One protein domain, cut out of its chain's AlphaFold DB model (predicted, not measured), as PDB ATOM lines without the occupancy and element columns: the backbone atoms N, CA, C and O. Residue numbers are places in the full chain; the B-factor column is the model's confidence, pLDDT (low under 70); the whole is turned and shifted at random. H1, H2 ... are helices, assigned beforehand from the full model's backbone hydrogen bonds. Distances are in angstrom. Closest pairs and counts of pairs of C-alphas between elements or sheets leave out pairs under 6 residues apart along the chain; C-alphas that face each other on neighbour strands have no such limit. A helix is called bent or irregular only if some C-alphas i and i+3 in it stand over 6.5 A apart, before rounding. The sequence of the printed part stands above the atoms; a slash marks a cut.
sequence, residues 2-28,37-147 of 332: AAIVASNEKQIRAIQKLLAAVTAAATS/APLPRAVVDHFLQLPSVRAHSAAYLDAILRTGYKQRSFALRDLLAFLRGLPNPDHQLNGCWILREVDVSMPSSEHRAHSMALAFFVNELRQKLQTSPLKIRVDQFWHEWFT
ATOM      1  N   ALA A   2     -19.870  25.827   4.323       72.56
ATOM      2  CA  ALA A   2     -19.417  26.256   5.660       72.56
ATOM      3  C   ALA A   2     -18.653  25.166   6.452       72.56
ATOM      4  O   ALA A   2     -17.644  25.461   7.081       72.56
ATOM      5  N   ALA A   3     -19.070  23.896   6.352       81.19
ATOM      6  CA  ALA A   3     -18.439  22.787   7.077       81.19
ATOM      7  C   ALA A   3     -16.980  22.503   6.659       81.19
ATOM      8  O   ALA A   3     -16.143  22.219   7.514       81.19
ATOM      9  N   ILE A   4     -16.646  22.616   5.363       86.88
ATOM     10  CA  ILE A   4     -15.272  22.368   4.883       86.88
ATOM     11  C   ILE A   4     -14.330  23.520   5.253       86.88
ATOM     12  O   ILE A   4     -13.175  23.281   5.602       86.88
ATOM     13  N   VAL A   5     -14.835  24.758   5.249       88.94
ATOM     14  CA  VAL A   5     -14.090  25.942   5.703       88.94
ATOM     15  C   VAL A   5     -13.827  25.859   7.206       88.94
ATOM     16  O   VAL A   5     -12.688  26.037   7.625       88.94
ATOM     17  N   ALA A   6     -14.842  25.509   8.004       87.50
ATOM     18  CA  ALA A   6     -14.702  25.347   9.452       87.50
ATOM     19  C   ALA A   6     -13.683  24.255   9.822       87.50
ATOM     20  O   ALA A   6     -12.822  24.469  10.670       87.50
ATOM     21  N   SER A   7     -13.712  23.115   9.122       89.62
ATOM     22  CA  SER A   7     -12.757  22.014   9.328       89.62
ATOM     23  C   SER A   7     -11.295  22.402   9.037       89.62
ATOM     24  O   SER A   7     -10.369  21.818   9.595       89.62
ATOM     25  N   ASN A   8     -11.067  23.428   8.207       93.12
ATOM     26  CA  ASN A   8      -9.733  23.874   7.781       93.12
ATOM     27  C   ASN A   8      -9.380  25.289   8.265       93.12
ATOM     28  O   ASN A   8      -8.491  25.947   7.717       93.12
ATOM     29  N   GLU A   9     -10.068  25.781   9.294       93.00
ATOM     30  CA  GLU A   9      -9.945  27.167   9.742       93.00
ATOM     31  C   GLU A   9      -8.509  27.530  10.152       93.00
ATOM     32  O   GLU A   9      -8.025  28.623   9.855       93.00
ATOM     33  N   LYS A  10      -7.783  26.602  10.787       93.56
ATOM     34  CA  LYS A  10      -6.396  26.826  11.218       93.56
ATOM     35  C   LYS A  10      -5.467  27.094  10.029       93.56
ATOM     36  O   LYS A  10      -4.660  28.021  10.086       93.56
ATOM     37  N   GLN A  11      -5.594  26.313   8.959       93.94
ATOM     38  CA  GLN A  11      -4.812  26.464   7.732       93.94
ATOM     39  C   GLN A  11      -5.184  27.761   7.007       93.94
ATOM     40  O   GLN A  11      -4.302  28.507   6.589       93.94
ATOM     41  N   ILE A  12      -6.479  28.080   6.932       93.31
ATOM     42  CA  ILE A  12      -6.973  29.328   6.332       93.31
ATOM     43  C   ILE A  12      -6.401  30.546   7.069       93.31
ATOM     44  O   ILE A  12      -5.850  31.446   6.436       93.31
ATOM     45  N   ARG A  13      -6.443  30.550   8.407       93.44
ATOM     46  CA  ARG A  13      -5.858  31.624   9.226       93.44
ATOM     47  C   ARG A  13      -4.342  31.737   9.038       93.44
ATOM     48  O   ARG A  13      -3.811  32.846   9.063       93.44
ATOM     49  N   ALA A  14      -3.632  30.626   8.845       93.06
ATOM     50  CA  ALA A  14      -2.198  30.654   8.553       93.06
ATOM     51  C   ALA A  14      -1.909  31.338   7.205       93.06
ATOM     52  O   ALA A  14      -1.054  32.219   7.143       93.06
ATOM     53  N   ILE A  15      -2.676  31.012   6.160       93.38
ATOM     54  CA  ILE A  15      -2.562  31.654   4.840       93.38
ATOM     55  C   ILE A  15      -2.867  33.155   4.935       93.38
ATOM     56  O   ILE A  15      -2.113  33.970   4.409       93.38
ATOM     57  N   GLN A  16      -3.925  33.538   5.657       93.62
ATOM     58  CA  GLN A  16      -4.274  34.946   5.884       93.62
ATOM     59  C   GLN A  16      -3.150  35.720   6.584       93.62
ATOM     60  O   GLN A  16      -2.854  36.849   6.198       93.62
ATOM     61  N   LYS A  17      -2.491  35.121   7.586       91.88
ATOM     62  CA  LYS A  17      -1.337  35.737   8.261       91.88
ATOM     63  C   LYS A  17      -0.158  35.942   7.314       91.88
ATOM     64  O   LYS A  17       0.468  36.995   7.364       91.88
ATOM     65  N   LEU A  18       0.127  34.967   6.447       90.75
ATOM     66  CA  LEU A  18       1.185  35.101   5.442       90.75
ATOM     67  C   LEU A  18       0.869  36.224   4.447       90.75
ATOM     68  O   LEU A  18       1.738  37.046   4.173       90.75
ATOM     69  N   LEU A  19      -0.375  36.304   3.960       89.56
ATOM     70  CA  LEU A  19      -0.825  37.399   3.092       89.56
ATOM     71  C   LEU A  19      -0.700  38.766   3.778       89.56
ATOM     72  O   LEU A  19      -0.165  39.697   3.184       89.56
ATOM     73  N   ALA A  20      -1.121  38.879   5.040       88.81
ATOM     74  CA  ALA A  20      -1.004  40.123   5.801       88.81
ATOM     75  C   ALA A  20       0.462  40.542   5.995       88.81
ATOM     76  O   ALA A  20       0.791  41.719   5.862       88.81
ATOM     77  N   ALA A  21       1.352  39.582   6.268       87.12
ATOM     78  CA  ALA A  21       2.781  39.842   6.398       87.12
ATOM     79  C   ALA A  21       3.399  40.345   5.082       87.12
ATOM     80  O   ALA A  21       4.201  41.276   5.105       87.12
ATOM     81  N   VAL A  22       2.991  39.779   3.936       83.88
ATOM     82  CA  VAL A  22       3.422  40.248   2.606       83.88
ATOM     83  C   VAL A  22       2.984  41.695   2.377       83.88
ATOM     84  O   VAL A  22       3.803  42.531   1.994       83.88
ATOM     85  N   THR A  23       1.718  42.009   2.664       81.12
ATOM     86  CA  THR A  23       1.190  43.369   2.502       81.12
ATOM     87  C   THR A  23       1.887  44.369   3.424       81.12
ATOM     88  O   THR A  23       2.268  45.446   2.968       81.12
ATOM     89  N   ALA A  24       2.129  44.011   4.689       83.00
ATOM     90  CA  ALA A  24       2.821  44.869   5.651       83.00
ATOM     91  C   ALA A  24       4.295  45.123   5.281       83.00
ATOM     92  O   ALA A  24       4.793  46.241   5.416       83.00
ATOM     93  N   ALA A  25       5.002  44.108   4.775       76.94
ATOM     94  CA  ALA A  25       6.382  44.275   4.323       76.94
ATOM     95  C   ALA A  25       6.466  45.259   3.147       76.94
ATOM     96  O   ALA A  25       7.320  46.145   3.128       76.94
ATOM     97  N   ALA A  26       5.534  45.159   2.197       66.75
ATOM     98  CA  ALA A  26       5.541  45.987   1.000       66.75
ATOM     99  C   ALA A  26       5.129  47.452   1.240       66.75
ATOM    100  O   ALA A  26       5.471  48.314   0.431       66.75
ATOM    101  N   THR A  27       4.411  47.758   2.325       63.84
ATOM    102  CA  THR A  27       4.135  49.144   2.747       63.84
ATOM    103  C   THR A  27       5.302  49.779   3.504       63.84
ATOM    104  O   THR A  27       5.442  50.999   3.469       63.84
ATOM    105  N   SER A  28       6.168  48.979   4.134       57.09
ATOM    106  CA  SER A  28       7.343  49.469   4.877       57.09
ATOM    107  C   SER A  28       8.565  49.807   4.005       57.09
ATOM    108  O   SER A  28       9.418  50.590   4.418       57.09
ATOM    109  N   ALA A  37      10.218  41.902  -5.323       42.03
ATOM    110  CA  ALA A  37      10.408  40.898  -4.286       42.03
ATOM    111  C   ALA A  37       9.564  39.649  -4.629       42.03
ATOM    112  O   ALA A  37       8.363  39.777  -4.891       42.03
ATOM    113  N   PRO A  38      10.151  38.439  -4.646       46.50
ATOM    114  CA  PRO A  38       9.447  37.202  -4.967       46.50
ATOM    115  C   PRO A  38       8.638  36.735  -3.750       46.50
ATOM    116  O   PRO A  38       9.067  35.869  -2.996       46.50
ATOM    117  N   LEU A  39       7.463  37.325  -3.533       59.88
ATOM    118  CA  LEU A  39       6.586  37.012  -2.396       59.88
ATOM    119  C   LEU A  39       5.143  36.626  -2.794       59.88
ATOM    120  O   LEU A  39       4.187  37.229  -2.315       59.88
ATOM    121  N   PRO A  40       4.953  35.547  -3.586       65.50
ATOM    122  CA  PRO A  40       3.713  34.772  -3.475       65.50
ATOM    123  C   PRO A  40       3.901  33.254  -3.335       65.50
ATOM    124  O   PRO A  40       2.915  32.555  -3.127       65.50
ATOM    125  N   ARG A  41       5.122  32.702  -3.414       78.81
ATOM    126  CA  ARG A  41       5.287  31.239  -3.521       78.81
ATOM    127  C   ARG A  41       4.831  30.489  -2.268       78.81
ATOM    128  O   ARG A  41       4.018  29.588  -2.379       78.81
ATOM    129  N   ALA A  42       5.236  30.935  -1.079       85.94
ATOM    130  CA  ALA A  42       4.824  30.291   0.170       85.94
ATOM    131  C   ALA A  42       3.300  30.331   0.390       85.94
ATOM    132  O   ALA A  42       2.722  29.345   0.841       85.94
ATOM    133  N   VAL A  43       2.638  31.445   0.051       91.12
ATOM    134  CA  VAL A  43       1.174  31.578   0.166       91.12
ATOM    135  C   VAL A  43       0.473  30.636  -0.813       91.12
ATOM    136  O   VAL A  43      -0.466  29.937  -0.433       91.12
ATOM    137  N   VAL A  44       0.951  30.590  -2.062       92.31
ATOM    138  CA  VAL A  44       0.454  29.675  -3.097       92.31
ATOM    139  C   VAL A  44       0.633  28.223  -2.666       92.31
ATOM    140  O   VAL A  44      -0.324  27.457  -2.727       92.31
ATOM    141  N   ASP A  45       1.810  27.854  -2.166       92.69
ATOM    142  CA  ASP A  45       2.111  26.488  -1.737       92.69
ATOM    143  C   ASP A  45       1.181  26.049  -0.597       92.69
ATOM    144  O   ASP A  45       0.582  24.976  -0.668       92.69
ATOM    145  N   HIS A  46       0.963  26.903   0.412       93.19
ATOM    146  CA  HIS A  46       0.028  26.607   1.505       93.19
ATOM    147  C   HIS A  46      -1.421  26.498   1.018       93.19
ATOM    148  O   HIS A  46      -2.164  25.635   1.483       93.19
ATOM    149  N   PHE A  47      -1.837  27.344   0.069       94.75
ATOM    150  CA  PHE A  47      -3.166  27.243  -0.533       94.75
ATOM    151  C   PHE A  47      -3.347  25.919  -1.287       94.75
ATOM    152  O   PHE A  47      -4.377  25.262  -1.147       94.75
ATOM    153  N   LEU A  48      -2.344  25.496  -2.057       94.44
ATOM    154  CA  LEU A  48      -2.391  24.248  -2.820       94.44
ATOM    155  C   LEU A  48      -2.336  22.994  -1.934       94.44
ATOM    156  O   LEU A  48      -2.787  21.936  -2.368       94.44
ATOM    157  N   GLN A  49      -1.839  23.114  -0.700       94.69
ATOM    158  CA  GLN A  49      -1.851  22.051   0.310       94.69
ATOM    159  C   GLN A  49      -3.209  21.886   1.017       94.69
ATOM    160  O   GLN A  49      -3.379  20.935   1.782       94.69
ATOM    161  N   LEU A  50      -4.187  22.773   0.783       93.69
ATOM    162  CA  LEU A  50      -5.512  22.635   1.392       93.69
ATOM    163  C   LEU A  50      -6.220  21.351   0.914       93.69
ATOM    164  O   LEU A  50      -6.225  21.049  -0.288       93.69
ATOM    165  N   PRO A  51      -6.888  20.608   1.818       92.31
ATOM    166  CA  PRO A  51      -7.593  19.386   1.455       92.31
ATOM    167  C   PRO A  51      -8.656  19.635   0.388       92.31
ATOM    168  O   PRO A  51      -9.510  20.516   0.529       92.31
ATOM    169  N   SER A  52      -8.619  18.837  -0.679       90.31
ATOM    170  CA  SER A  52      -9.580  18.903  -1.785       90.31
ATOM    171  C   SER A  52      -9.707  20.305  -2.402       90.31
ATOM    172  O   SER A  52     -10.801  20.698  -2.816       90.31
ATOM    173  N   VAL A  53      -8.596  21.057  -2.486       91.88
ATOM    174  CA  VAL A  53      -8.572  22.435  -3.015       91.88
ATOM    175  C   VAL A  53      -9.188  22.541  -4.409       91.88
ATOM    176  O   VAL A  53      -9.921  23.485  -4.669       91.88
ATOM    177  N   ARG A  54      -8.988  21.548  -5.285       89.06
ATOM    178  CA  ARG A  54      -9.563  21.553  -6.643       89.06
ATOM    179  C   ARG A  54     -11.095  21.594  -6.639       89.06
ATOM    180  O   ARG A  54     -11.675  22.269  -7.475       89.06
ATOM    181  N   ALA A  55     -11.736  20.904  -5.693       89.50
ATOM    182  CA  ALA A  55     -13.194  20.831  -5.592       89.50
ATOM    183  C   ALA A  55     -13.805  22.004  -4.806       89.50
ATOM    184  O   ALA A  55     -14.961  22.355  -5.016       89.50
ATOM    185  N   HIS A  56     -13.036  22.621  -3.902       92.69
ATOM    186  CA  HIS A  56     -13.536  23.639  -2.967       92.69
ATOM    187  C   HIS A  56     -12.813  24.988  -3.087       92.69
ATOM    188  O   HIS A  56     -12.888  25.811  -2.173       92.69
ATOM    189  N   SER A  57     -12.115  25.228  -4.201       93.19
ATOM    190  CA  SER A  57     -11.248  26.397  -4.388       93.19
ATOM    191  C   SER A  57     -11.984  27.710  -4.150       93.19
ATOM    192  O   SER A  57     -11.475  28.557  -3.424       93.19
ATOM    193  N   ALA A  58     -13.203  27.857  -4.674       93.94
ATOM    194  CA  ALA A  58     -14.022  29.049  -4.477       93.94
ATOM    195  C   ALA A  58     -14.321  29.315  -2.991       93.94
ATOM    196  O   ALA A  58     -14.171  30.442  -2.537       93.94
ATOM    197  N   ALA A  59     -14.672  28.286  -2.212       95.00
ATOM    198  CA  ALA A  59     -14.961  28.436  -0.783       95.00
ATOM    199  C   ALA A  59     -13.713  28.834   0.019       95.00
ATOM    200  O   ALA A  59     -13.783  29.697   0.893       95.00
ATOM    201  N   TYR A  60     -12.567  28.218  -0.285       96.06
ATOM    202  CA  TYR A  60     -11.311  28.556   0.378       96.06
ATOM    203  C   TYR A  60     -10.823  29.952  -0.000       96.06
ATOM    204  O   TYR A  60     -10.464  30.720   0.886       96.06
ATOM    205  N   LEU A  61     -10.838  30.299  -1.289       96.19
ATOM    206  CA  LEU A  61     -10.474  31.637  -1.753       96.19
ATOM    207  C   LEU A  61     -11.386  32.692  -1.130       96.19
ATOM    208  O   LEU A  61     -10.891  33.725  -0.699       96.19
ATOM    209  N   ASP A  62     -12.686  32.427  -1.015       95.62
ATOM    210  CA  ASP A  62     -13.617  33.365  -0.392       95.62
ATOM    211  C   ASP A  62     -13.255  33.603   1.079       95.62
ATOM    212  O   ASP A  62     -13.045  34.745   1.491       95.62
ATOM    213  N   ALA A  63     -13.063  32.522   1.841       94.31
ATOM    214  CA  ALA A  63     -12.679  32.591   3.247       94.31
ATOM    215  C   ALA A  63     -11.316  33.274   3.461       94.31
ATOM    216  O   ALA A  63     -11.139  34.013   4.427       94.31
ATOM    217  N   ILE A  64     -10.350  33.046   2.566       94.50
ATOM    218  CA  ILE A  64      -9.011  33.639   2.647       94.50
ATOM    219  C   ILE A  64      -9.062  35.126   2.297       94.50
ATOM    220  O   ILE A  64      -8.542  35.933   3.058       94.50
ATOM    221  N   LEU A  65      -9.674  35.489   1.167       93.25
ATOM    222  CA  LEU A  65      -9.535  36.812   0.554       93.25
ATOM    223  C   LEU A  65     -10.544  37.829   1.096       93.25
ATOM    224  O   LEU A  65     -10.166  38.968   1.376       93.25
ATOM    225  N   ARG A  66     -11.819  37.439   1.248       92.00
ATOM    226  CA  ARG A  66     -12.941  38.376   1.434       92.00
ATOM    227  C   ARG A  66     -12.760  39.273   2.649       92.00
ATOM    228  O   ARG A  66     -12.850  40.492   2.526       92.00
ATOM    229  N   THR A  67     -12.516  38.682   3.818       89.75
ATOM    230  CA  THR A  67     -12.450  39.426   5.083       89.75
ATOM    231  C   THR A  67     -11.280  40.402   5.094       89.75
ATOM    232  O   THR A  67     -11.481  41.579   5.379       89.75
ATOM    233  N   GLY A  68     -10.077  39.946   4.736       87.75
ATOM    234  CA  GLY A  68      -8.896  40.809   4.755       87.75
ATOM    235  C   GLY A  68      -8.926  41.883   3.670       87.75
ATOM    236  O   GLY A  68      -8.512  43.008   3.935       87.75
ATOM    237  N   TYR A  69      -9.490  41.595   2.491       87.94
ATOM    238  CA  TYR A  69      -9.671  42.618   1.462       87.94
ATOM    239  C   TYR A  69     -10.701  43.673   1.893       87.94
ATOM    240  O   TYR A  69     -10.413  44.867   1.863       87.94
ATOM    241  N   LYS A  70     -11.855  43.238   2.421       87.12
ATOM    242  CA  LYS A  70     -12.905  44.125   2.953       87.12
ATOM    243  C   LYS A  70     -12.418  44.997   4.118       87.12
ATOM    244  O   LYS A  70     -12.871  46.126   4.265       87.12
ATOM    245  N   GLN A  71     -11.518  44.480   4.955       87.00
ATOM    246  CA  GLN A  71     -10.944  45.188   6.110       87.00
ATOM    247  C   GLN A  71      -9.694  46.014   5.771       87.00
ATOM    248  O   GLN A  71      -9.103  46.604   6.671       87.00
ATOM    249  N   ARG A  72      -9.284  46.081   4.496       82.19
ATOM    250  CA  ARG A  72      -8.044  46.745   4.038       82.19
ATOM    251  C   ARG A  72      -6.745  46.129   4.564       82.19
ATOM    252  O   ARG A  72      -5.681  46.717   4.402       82.19
ATOM    253  N   SER A  73      -6.808  44.940   5.152       86.25
ATOM    254  CA  SER A  73      -5.630  44.204   5.618       86.25
ATOM    255  C   SER A  73      -4.794  43.657   4.459       86.25
ATOM    256  O   SER A  73      -3.613  43.377   4.641       86.25
ATOM    257  N   PHE A  74      -5.398  43.503   3.273       86.81
ATOM    258  CA  PHE A  74      -4.720  43.088   2.045       86.81
ATOM    259  C   PHE A  74      -4.817  44.174   0.973       86.81
ATOM    260  O   PHE A  74      -5.910  44.664   0.681       86.81
ATOM    261  N   ALA A  75      -3.692  44.503   0.336       81.44
ATOM    262  CA  ALA A  75      -3.690  45.379  -0.831       81.44
ATOM    263  C   ALA A  75      -4.061  44.589  -2.096       81.44
ATOM    264  O   ALA A  75      -3.574  43.474  -2.300       81.44
ATOM    265  N   LEU A  76      -4.868  45.180  -2.989       82.56
ATOM    266  CA  LEU A  76      -5.312  44.520  -4.228       82.56
ATOM    267  C   LEU A  76      -4.133  43.997  -5.062       82.56
ATOM    268  O   LEU A  76      -4.196  42.890  -5.590       82.56
ATOM    269  N   ARG A  77      -3.033  44.755  -5.138       83.12
ATOM    270  CA  ARG A  77      -1.801  44.330  -5.814       83.12
ATOM    271  C   ARG A  77      -1.317  42.965  -5.327       83.12
ATOM    272  O   ARG A  77      -0.988  42.112  -6.149       83.12
ATOM    273  N   ASP A  78      -1.260  42.772  -4.015       85.06
ATOM    274  CA  ASP A  78      -0.701  41.562  -3.413       85.06
ATOM    275  C   ASP A  78      -1.664  40.382  -3.603       85.06
ATOM    276  O   ASP A  78      -1.234  39.264  -3.889       85.06
ATOM    277  N   LEU A  79      -2.976  40.645  -3.564       89.56
ATOM    278  CA  LEU A  79      -3.998  39.655  -3.909       89.56
ATOM    279  C   LEU A  79      -3.877  39.211  -5.369       89.56
ATOM    280  O   LEU A  79      -3.874  38.017  -5.647       89.56
ATOM    281  N   LEU A  80      -3.711  40.147  -6.306       89.19
ATOM    282  CA  LEU A  80      -3.501  39.819  -7.716       89.19
ATOM    283  C   LEU A  80      -2.164  39.101  -7.944       89.19
ATOM    284  O   LEU A  80      -2.087  38.231  -8.807       89.19
ATOM    285  N   ALA A  81      -1.112  39.418  -7.184       88.69
ATOM    286  CA  ALA A  81       0.154  38.683  -7.233       88.69
ATOM    287  C   ALA A  81      -0.005  37.234  -6.741       88.69
ATOM    288  O   ALA A  81       0.497  36.311  -7.383       88.69
ATOM    289  N   PHE A  82      -0.751  37.022  -5.653       92.44
ATOM    290  CA  PHE A  82      -1.126  35.690  -5.180       92.44
ATOM    291  C   PHE A  82      -1.932  34.924  -6.238       92.44
ATOM    292  O   PHE A  82      -1.559  33.805  -6.585       92.44
ATOM    293  N   LEU A  83      -2.978  35.537  -6.811       93.75
ATOM    294  CA  LEU A  83      -3.797  34.907  -7.851       93.75
ATOM    295  C   LEU A  83      -2.973  34.563  -9.098       93.75
ATOM    296  O   LEU A  83      -3.075  33.442  -9.591       93.75
ATOM    297  N   ARG A  84      -2.098  35.461  -9.569       92.31
ATOM    298  CA  ARG A  84      -1.170  35.187 -10.684       92.31
ATOM    299  C   ARG A  84      -0.286  33.968 -10.435       92.31
ATOM    300  O   ARG A  84       0.042  33.263 -11.385       92.31
ATOM    301  N   GLY A  85       0.095  33.722  -9.182       91.56
ATOM    302  CA  GLY A  85       0.910  32.572  -8.797       91.56
ATOM    303  C   GLY A  85       0.163  31.234  -8.793       91.56
ATOM    304  O   GLY A  85       0.808  30.189  -8.746       91.56
ATOM    305  N   LEU A  86      -1.175  31.229  -8.848       93.25
ATOM    306  CA  LEU A  86      -1.957  29.992  -8.852       93.25
ATOM    307  C   LEU A  86      -1.830  29.270 -10.206       93.25
ATOM    308  O   LEU A  86      -2.056  29.893 -11.239       93.25
ATOM    309  N   PRO A  87      -1.549  27.955 -10.236       91.56
ATOM    310  CA  PRO A  87      -1.337  27.221 -11.486       91.56
ATOM    311  C   PRO A  87      -2.633  26.856 -12.225       91.56
ATOM    312  O   PRO A  87      -2.602  26.616 -13.426       91.56
ATOM    313  N   ASN A  88      -3.769  26.779 -11.522       92.88
ATOM    314  CA  ASN A  88      -5.062  26.438 -12.119       92.88
ATOM    315  C   ASN A  88      -5.832  27.722 -12.486       92.88
ATOM    316  O   ASN A  88      -6.205  28.461 -11.567       92.88
ATOM    317  N   PRO A  89      -6.142  27.967 -13.772       94.12
ATOM    318  CA  PRO A  89      -6.884  29.153 -14.183       94.12
ATOM    319  C   PRO A  89      -8.284  29.258 -13.580       94.12
ATOM    320  O   PRO A  89      -8.761  30.363 -13.345       94.12
ATOM    321  N   ASP A  90      -8.935  28.137 -13.252       94.50
ATOM    322  CA  ASP A  90     -10.242  28.191 -12.589       94.50
ATOM    323  C   ASP A  90     -10.143  28.836 -11.197       94.50
ATOM    324  O   ASP A  90     -10.981  29.655 -10.820       94.50
ATOM    325  N   HIS A  91      -9.055  28.572 -10.462       95.38
ATOM    326  CA  HIS A  91      -8.805  29.226  -9.174       95.38
ATOM    327  C   HIS A  91      -8.565  30.732  -9.352       95.38
ATOM    328  O   HIS A  91      -9.032  31.528  -8.539       95.38
ATOM    329  N   GLN A  92      -7.874  31.131 -10.425       95.62
ATOM    330  CA  GLN A  92      -7.645  32.541 -10.752       95.62
ATOM    331  C   GLN A  92      -8.975  33.254 -11.032       95.62
ATOM    332  O   GLN A  92      -9.237  34.306 -10.453       95.62
ATOM    333  N   LEU A  93      -9.850  32.647 -11.843       95.94
ATOM    334  CA  LEU A  93     -11.177  33.183 -12.161       95.94
ATOM    335  C   LEU A  93     -12.098  33.240 -10.933       95.94
ATOM    336  O   LEU A  93     -12.798  34.237 -10.747       95.94
ATOM    337  N   ASN A  94     -12.068  32.225 -10.063       95.81
ATOM    338  CA  ASN A  94     -12.795  32.243  -8.789       95.81
ATOM    339  C   ASN A  94     -12.303  33.390  -7.889       95.81
ATOM    340  O   ASN A  94     -13.115  34.106  -7.308       95.81
ATOM    341  N   GLY A  95     -10.987  33.612  -7.830       94.81
ATOM    342  CA  GLY A  95     -10.392  34.750  -7.131       94.81
ATOM    343  C   GLY A  95     -10.866  36.097  -7.682       94.81
ATOM    344  O   GLY A  95     -11.308  36.943  -6.908       94.81
ATOM    345  N   CYS A  96     -10.849  36.278  -9.008       93.75
ATOM    346  CA  CYS A  96     -11.353  37.491  -9.663       93.75
ATOM    347  C   CYS A  96     -12.813  37.787  -9.303       93.75
ATOM    348  O   CYS A  96     -13.142  38.928  -8.984       93.75
ATOM    349  N   TRP A  97     -13.671  36.762  -9.318       93.62
ATOM    350  CA  TRP A  97     -15.077  36.889  -8.932       93.62
ATOM    351  C   TRP A  97     -15.223  37.402  -7.494       93.62
ATOM    352  O   TRP A  97     -15.946  38.362  -7.249       93.62
ATOM    353  N   ILE A  98     -14.492  36.814  -6.544       92.38
ATOM    354  CA  ILE A  98     -14.545  37.216  -5.130       92.38
ATOM    355  C   ILE A  98     -14.083  38.665  -4.950       92.38
ATOM    356  O   ILE A  98     -14.748  39.431  -4.253       92.38
ATOM    357  N   LEU A  99     -12.968  39.055  -5.580       90.19
ATOM    358  CA  LEU A  99     -12.470  40.433  -5.510       90.19
ATOM    359  C   LEU A  99     -13.508  41.420  -6.057       90.19
ATOM    360  O   LEU A  99     -13.806  42.419  -5.402       90.19
ATOM    361  N   ARG A 100     -14.124  41.092  -7.200       88.50
ATOM    362  CA  ARG A 100     -15.177  41.906  -7.810       88.50
ATOM    363  C   ARG A 100     -16.393  42.055  -6.897       88.50
ATOM    364  O   ARG A 100     -16.880  43.170  -6.729       88.50
ATOM    365  N   GLU A 101     -16.864  40.967  -6.301       87.75
ATOM    366  CA  GLU A 101     -17.996  40.975  -5.367       87.75
ATOM    367  C   GLU A 101     -17.722  41.861  -4.147       87.75
ATOM    368  O   GLU A 101     -18.578  42.641  -3.721       87.75
ATOM    369  N   VAL A 102     -16.507  41.785  -3.598       86.44
ATOM    370  CA  VAL A 102     -16.105  42.654  -2.488       86.44
ATOM    371  C   VAL A 102     -16.088  44.116  -2.935       86.44
ATOM    372  O   VAL A 102     -16.690  44.942  -2.250       86.44
ATOM    373  N   ASP A 103     -15.523  44.431  -4.104       80.94
ATOM    374  CA  ASP A 103     -15.511  45.793  -4.661       80.94
ATOM    375  C   ASP A 103     -16.917  46.372  -4.873       80.94
ATOM    376  O   ASP A 103     -17.148  47.544  -4.568       80.94
ATOM    377  N   VAL A 104     -17.872  45.572  -5.372       78.94
ATOM    378  CA  VAL A 104     -19.279  45.995  -5.527       78.94
ATOM    379  C   VAL A 104     -19.919  46.282  -4.170       78.94
ATOM    380  O   VAL A 104     -20.651  47.258  -4.033       78.94
ATOM    381  N   SER A 105     -19.636  45.448  -3.166       79.00
ATOM    382  CA  SER A 105     -20.243  45.560  -1.836       79.00
ATOM    383  C   SER A 105     -19.728  46.744  -1.006       79.00
ATOM    384  O   SER A 105     -20.323  47.079   0.020       79.00
ATOM    385  N   MET A 106     -18.617  47.373  -1.409       73.38
ATOM    386  CA  MET A 106     -17.988  48.446  -0.643       73.38
ATOM    387  C   MET A 106     -18.521  49.839  -1.043       73.38
ATOM    388  O   MET A 106     -18.440  50.237  -2.213       73.38
ATOM    389  N   PRO A 107     -19.020  50.630  -0.069       57.34
ATOM    390  CA  PRO A 107     -19.614  51.941  -0.329       57.34
ATOM    391  C   PRO A 107     -18.581  53.057  -0.569       57.34
ATOM    392  O   PRO A 107     -18.916  54.065  -1.182       57.34
ATOM    393  N   SER A 108     -17.327  52.897  -0.120       54.50
ATOM    394  CA  SER A 108     -16.290  53.938  -0.241       54.50
ATOM    395  C   SER A 108     -15.477  53.822  -1.538       54.50
ATOM    396  O   SER A 108     -14.997  52.746  -1.900       54.50
ATOM    397  N   SER A 109     -15.302  54.954  -2.228       50.41
ATOM    398  CA  SER A 109     -14.561  55.103  -3.493       50.41
ATOM    399  C   SER A 109     -13.066  54.773  -3.397       50.41
ATOM    400  O   SER A 109     -12.432  54.489  -4.407       50.41
ATOM    401  N   GLU A 110     -12.499  54.742  -2.190       50.12
ATOM    402  CA  GLU A 110     -11.057  54.560  -1.980       50.12
ATOM    403  C   GLU A 110     -10.551  53.154  -2.321       50.12
ATOM    404  O   GLU A 110      -9.412  53.018  -2.744       50.12
ATOM    405  N   HIS A 111     -11.380  52.108  -2.227       50.72
ATOM    406  CA  HIS A 111     -10.985  50.775  -2.710       50.72
ATOM    407  C   HIS A 111     -11.069  50.646  -4.227       50.72
ATOM    408  O   HIS A 111     -10.219  50.018  -4.858       50.72
ATOM    409  N   ARG A 112     -12.067  51.298  -4.832       50.66
ATOM    410  CA  ARG A 112     -12.226  51.332  -6.291       50.66
ATOM    411  C   ARG A 112     -11.142  52.178  -6.964       50.66
ATOM    412  O   ARG A 112     -10.997  52.113  -8.181       50.66
ATOM    413  N   ALA A 113     -10.341  52.912  -6.186       44.88
ATOM    414  CA  ALA A 113      -9.149  53.616  -6.649       44.88
ATOM    415  C   ALA A 113      -8.075  52.694  -7.263       44.88
ATOM    416  O   ALA A 113      -7.110  53.180  -7.840       44.88
ATOM    417  N   HIS A 114      -8.245  51.369  -7.189       51.22
ATOM    418  CA  HIS A 114      -7.362  50.387  -7.828       51.22
ATOM    419  C   HIS A 114      -8.080  49.487  -8.853       51.22
ATOM    420  O   HIS A 114      -7.542  48.460  -9.269       51.22
ATOM    421  N   SER A 115      -9.274  49.892  -9.307       60.16
ATOM    422  CA  SER A 115     -10.149  49.140 -10.225       60.16
ATOM    423  C   SER A 115      -9.475  48.694 -11.531       60.16
ATOM    424  O   SER A 115      -9.928  47.733 -12.156       60.16
ATOM    425  N   MET A 116      -8.409  49.370 -11.963       76.50
ATOM    426  CA  MET A 116      -7.714  49.040 -13.209       76.50
ATOM    427  C   MET A 116      -6.926  47.741 -13.116       76.50
ATOM    428  O   MET A 116      -6.880  46.979 -14.080       76.50
ATOM    429  N   ALA A 117      -6.331  47.455 -11.958       82.94
ATOM    430  CA  ALA A 117      -5.432  46.320 -11.798       82.94
ATOM    431  C   ALA A 117      -6.143  44.987 -12.091       82.94
ATOM    432  O   ALA A 117      -5.582  44.108 -12.752       82.94
ATOM    433  N   LEU A 118      -7.404  44.864 -11.654       87.75
ATOM    434  CA  LEU A 118      -8.242  43.703 -11.948       87.75
ATOM    435  C   LEU A 118      -8.592  43.621 -13.440       87.75
ATOM    436  O   LEU A 118      -8.555  42.530 -13.999       87.75
ATOM    437  N   ALA A 119      -8.873  44.748 -14.101       89.31
ATOM    438  CA  ALA A 119      -9.166  44.783 -15.535       89.31
ATOM    439  C   ALA A 119      -7.971  44.300 -16.375       89.31
ATOM    440  O   ALA A 119      -8.127  43.434 -17.238       89.31
ATOM    441  N   PHE A 120      -6.763  44.781 -16.064       90.88
ATOM    442  CA  PHE A 120      -5.530  44.301 -16.695       90.88
ATOM    443  C   PHE A 120      -5.301  42.810 -16.442       90.88
ATOM    444  O   PHE A 120      -4.948  42.082 -17.369       90.88
ATOM    445  N   PHE A 121      -5.531  42.336 -15.215       91.94
ATOM    446  CA  PHE A 121      -5.382  40.918 -14.898       91.94
ATOM    447  C   PHE A 121      -6.408  40.041 -15.634       91.94
ATOM    448  O   PHE A 121      -6.042  39.003 -16.175       91.94
ATOM    449  N   VAL A 122      -7.673  40.459 -15.736       94.12
ATOM    450  CA  VAL A 122      -8.688  39.726 -16.513       94.12
ATOM    451  C   VAL A 122      -8.322  39.683 -18.000       94.12
ATOM    452  O   VAL A 122      -8.448  38.625 -18.615       94.12
ATOM    453  N   ASN A 123      -7.805  40.774 -18.574       94.94
ATOM    454  CA  ASN A 123      -7.314  40.765 -19.955       94.94
ATOM    455  C   ASN A 123      -6.111  39.815 -20.138       94.94
ATOM    456  O   ASN A 123      -6.066  39.059 -21.107       94.94
ATOM    457  N   GLU A 124      -5.177  39.783 -19.183       94.56
ATOM    458  CA  GLU A 124      -4.058  38.828 -19.161       94.56
ATOM    459  C   GLU A 124      -4.565  37.372 -19.162       94.56
ATOM    460  O   GLU A 124      -4.108  36.545 -19.954       94.56
ATOM    461  N   LEU A 125      -5.556  37.055 -18.320       95.56
ATOM    462  CA  LEU A 125      -6.191  35.733 -18.292       95.56
ATOM    463  C   LEU A 125      -6.894  35.410 -19.610       95.56
ATOM    464  O   LEU A 125      -6.771  34.295 -20.112       95.56
ATOM    465  N   ARG A 126      -7.593  36.380 -20.201       96.06
ATOM    466  CA  ARG A 126      -8.262  36.220 -21.493       96.06
ATOM    467  C   ARG A 126      -7.276  35.857 -22.603       96.06
ATOM    468  O   ARG A 126      -7.568  34.975 -23.406       96.06
ATOM    469  N   GLN A 127      -6.108  36.498 -22.630       95.25
ATOM    470  CA  GLN A 127      -5.036  36.175 -23.575       95.25
ATOM    471  C   GLN A 127      -4.449  34.780 -23.319       95.25
ATOM    472  O   GLN A 127      -4.251  34.015 -24.259       95.25
ATOM    473  N   LYS A 128      -4.231  34.406 -22.053       94.94
ATOM    474  CA  LYS A 128      -3.723  33.074 -21.679       94.94
ATOM    475  C   LYS A 128      -4.703  31.938 -21.985       94.94
ATOM    476  O   LYS A 128      -4.278  30.827 -22.282       94.94
ATOM    477  N   LEU A 129      -6.006  32.200 -21.897       95.75
ATOM    478  CA  LEU A 129      -7.067  31.197 -22.010       95.75
ATOM    479  C   LEU A 129      -7.703  31.121 -23.400       95.75
ATOM    480  O   LEU A 129      -8.764  30.520 -23.533       95.75
ATOM    481  N   GLN A 130      -7.067  31.674 -24.438       93.62
ATOM    482  CA  GLN A 130      -7.624  31.719 -25.798       93.62
ATOM    483  C   GLN A 130      -8.092  30.359 -26.340       93.62
ATOM    484  O   GLN A 130      -9.092  30.312 -27.048       93.62
ATOM    485  N   THR A 131      -7.409  29.266 -25.990       92.88
ATOM    486  CA  THR A 131      -7.730  27.896 -26.435       92.88
ATOM    487  C   THR A 131      -8.416  27.045 -25.359       92.88
ATOM    488  O   THR A 131      -8.690  25.867 -25.577       92.88
ATOM    489  N   SER A 132      -8.690  27.614 -24.181       94.62
ATOM    490  CA  SER A 132      -9.287  26.905 -23.047       94.62
ATOM    491  C   SER A 132     -10.819  26.957 -23.096       94.62
ATOM    492  O   SER A 132     -11.374  27.996 -23.454       94.62
ATOM    493  N   PRO A 133     -11.545  25.926 -22.622       94.12
ATOM    494  CA  PRO A 133     -12.994  26.031 -22.408       94.12
ATOM    495  C   PRO A 133     -13.375  27.149 -21.418       94.12
ATOM    496  O   PRO A 133     -14.485  27.672 -21.465       94.12
ATOM    497  N   LEU A 134     -12.443  27.574 -20.554       94.69
ATOM    498  CA  LEU A 134     -12.641  28.691 -19.625       94.69
ATOM    499  C   LEU A 134     -12.655  30.066 -20.315       94.69
ATOM    500  O   LEU A 134     -12.977  31.062 -19.662       94.69
ATOM    501  N   LYS A 135     -12.352  30.138 -21.622       95.12
ATOM    502  CA  LYS A 135     -12.392  31.375 -22.412       95.12
ATOM    503  C   LYS A 135     -13.749  32.077 -22.311       95.12
ATOM    504  O   LYS A 135     -13.798  33.282 -22.098       95.12
ATOM    505  N   ILE A 136     -14.839  31.313 -22.396       95.44
ATOM    506  CA  ILE A 136     -16.210  31.845 -22.346       95.44
ATOM    507  C   ILE A 136     -16.442  32.599 -21.033       95.44
ATOM    508  O   ILE A 136     -16.955  33.713 -21.028       95.44
ATOM    509  N   ARG A 137     -15.993  32.019 -19.916       95.69
ATOM    510  CA  ARG A 137     -16.148  32.605 -18.582       95.69
ATOM    511  C   ARG A 137     -15.334  33.890 -18.419       95.69
ATOM    512  O   ARG A 137     -15.833  34.863 -17.862       95.69
ATOM    513  N   VAL A 138     -14.088  33.916 -18.897       96.69
ATOM    514  CA  VAL A 138     -13.251  35.125 -18.802       96.69
ATOM    515  C   VAL A 138     -13.701  36.222 -19.775       96.69
ATOM    516  O   VAL A 138     -13.642  37.396 -19.419       96.69
ATOM    517  N   ASP A 139     -14.220  35.870 -20.956       96.12
ATOM    518  CA  ASP A 139     -14.859  36.831 -21.863       96.12
ATOM    519  C   ASP A 139     -16.128  37.421 -21.228       96.12
ATOM    520  O   ASP A 139     -16.345  38.629 -21.297       96.12
ATOM    521  N   GLN A 140     -16.936  36.601 -20.549       95.00
ATOM    522  CA  GLN A 140     -18.101  37.087 -19.812       95.00
ATOM    523  C   GLN A 140     -17.691  38.132 -18.764       95.00
ATOM    524  O   GLN A 140     -18.244  39.229 -18.746       95.00
ATOM    525  N   PHE A 141     -16.660  37.853 -17.958       93.62
ATOM    526  CA  PHE A 141     -16.120  38.830 -17.002       93.62
ATOM    527  C   PHE A 141     -15.667  40.114 -17.704       93.62
ATOM    528  O   PHE A 141     -15.965  41.218 -17.251       93.62
ATOM    529  N   TRP A 142     -14.968  39.973 -18.830       93.31
ATOM    530  CA  TRP A 142     -14.457  41.094 -19.609       93.31
ATOM    531  C   TRP A 142     -15.563  42.041 -20.092       93.31
ATOM    532  O   TRP A 142     -15.425  43.262 -19.994       93.31
ATOM    533  N   HIS A 143     -16.671  41.486 -20.582       91.69
ATOM    534  CA  HIS A 143     -17.771  42.264 -21.145       91.69
ATOM    535  C   HIS A 143     -18.776  42.755 -20.098       91.69
ATOM    536  O   HIS A 143     -19.277  43.871 -20.225       91.69
ATOM    537  N   GLU A 144     -19.046  41.970 -19.052       90.19
ATOM    538  CA  GLU A 144     -20.036  42.319 -18.027       90.19
ATOM    539  C   GLU A 144     -19.491  43.264 -16.956       90.19
ATOM    540  O   GLU A 144     -20.253  44.047 -16.379       90.19
ATOM    541  N   TRP A 145     -18.196  43.188 -16.631       87.69
ATOM    542  CA  TRP A 145     -17.638  43.948 -15.508       87.69
ATOM    543  C   TRP A 145     -17.062  45.294 -15.922       87.69
ATOM    544  O   TRP A 145     -17.181  46.254 -15.158       87.69
ATOM    545  N   PHE A 146     -16.467  45.373 -17.110       87.38
ATOM    546  CA  PHE A 146     -15.732  46.548 -17.573       87.38
ATOM    547  C   PHE A 146     -16.477  47.235 -18.711       87.38
ATOM    548  O   PHE A 146     -16.985  46.577 -19.614       87.38
ATOM    549  N   THR A 147     -16.546  48.565 -18.673       86.50
ATOM    550  CA  THR A 147     -17.147  49.363 -19.750       86.50
ATOM    551  C   THR A 147     -16.264  49.347 -20.991       86.50
ATOM    552  O   THR A 147     -15.089  48.994 -20.932       86.50
TER     553      THR A 147
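Overview. This is residues 2 to 28 and 37 to 147 of the 332 residues of an uncharacterized protein of Pythium brassicum (UniProt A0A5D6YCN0). The longest helix, H2, lies with H3 beside it at one end of a compact pack of helices, crossing H4 steeply; from there an up-and-down bundle of H5, H6, H8 and H9, each running against the one before it, reaches to the other end. H4 packs along H6, while H1 sits at the outside by H4, and the short H7 lies near the last turns of H6. The printed part has 138 residues with nine named helices, H1 to H9 in order, and no named strand: the class is all helix. It is compact, with a radius of gyration of the C-alphas of 14.5 A, and rounded, spanning 38 by 34 by 31 A.

Along the chain. Find C-alpha 9 at (-9.945, 27.167, 9.742); from there H2, residues 9 to 28, runs 28.6 A to C-alpha 28 at (7.343, 49.469, 4.877). Before it is H1, residues 2 to 7, 8.7 A. After the cut come H3, residues 41 to 48, 10.4 A, and H4, residues 53 to 70, 22.9 A. H4 is irregular, with C-alphas 55 and 58 8.3 A apart, and has a kink of 29 degrees near residue 60. Next are H5, residues 76 to 85, 14.2 A; H6, residues 89 to 105, 24.5 A; H7, residues 109 to 112, 5.2 A; and H8, residues 115 to 128, 20.8 A. H9, residues 135 to 145, 15.3 A, ends at C-alpha 145, (-17.638, 43.948, -15.508).

Arrangement. Start at H2: its residues 11 to 19 alone touch H3, closest at the C-alphas of Ile 15 and Val 43, 6.0 A, opposite ways at a shallow tilt of 22 degrees. H2 touches H4 at a steep tilt of 48 degrees, closest at C-alphas 16 and 64, 5.9 A. H1 only just touches H4, with 3 pairs of C-alphas within 8 A, closest at C-alphas 5 and 60, 6.6 A. H4 touches H6, closest at C-alphas 58 and 94, 5.5 A. The hub, H5, forms a hairpin with H6, closest at C-alphas 83 and 92, 5.4 A. H8 and H9 form another, closest at C-alphas 126 and 138, 5.8 A. H7 is close to H6 but not clearly touching, C-alphas 103 and 112 being closest at 6.6 A. Each O i to N i+4 pair is within hydrogen-bond range in H1, H2, H3, H5, H6 and H9, against 10 of 14 in H4 and 9 of 10 in H8; H7 is too short for one.

Size, cuts and confidence. The C-alphas farthest apart, of Ser 28 and Pro 133, are 41.3 A apart. Residues 29 to 36 are not printed; C-alphas 28 and 37 stand 12.9 A apart across the cut. Of the links printed whole, none is long. Confidence is under 70 at residues 26 to 28, 37 to 40 and 107 to 115.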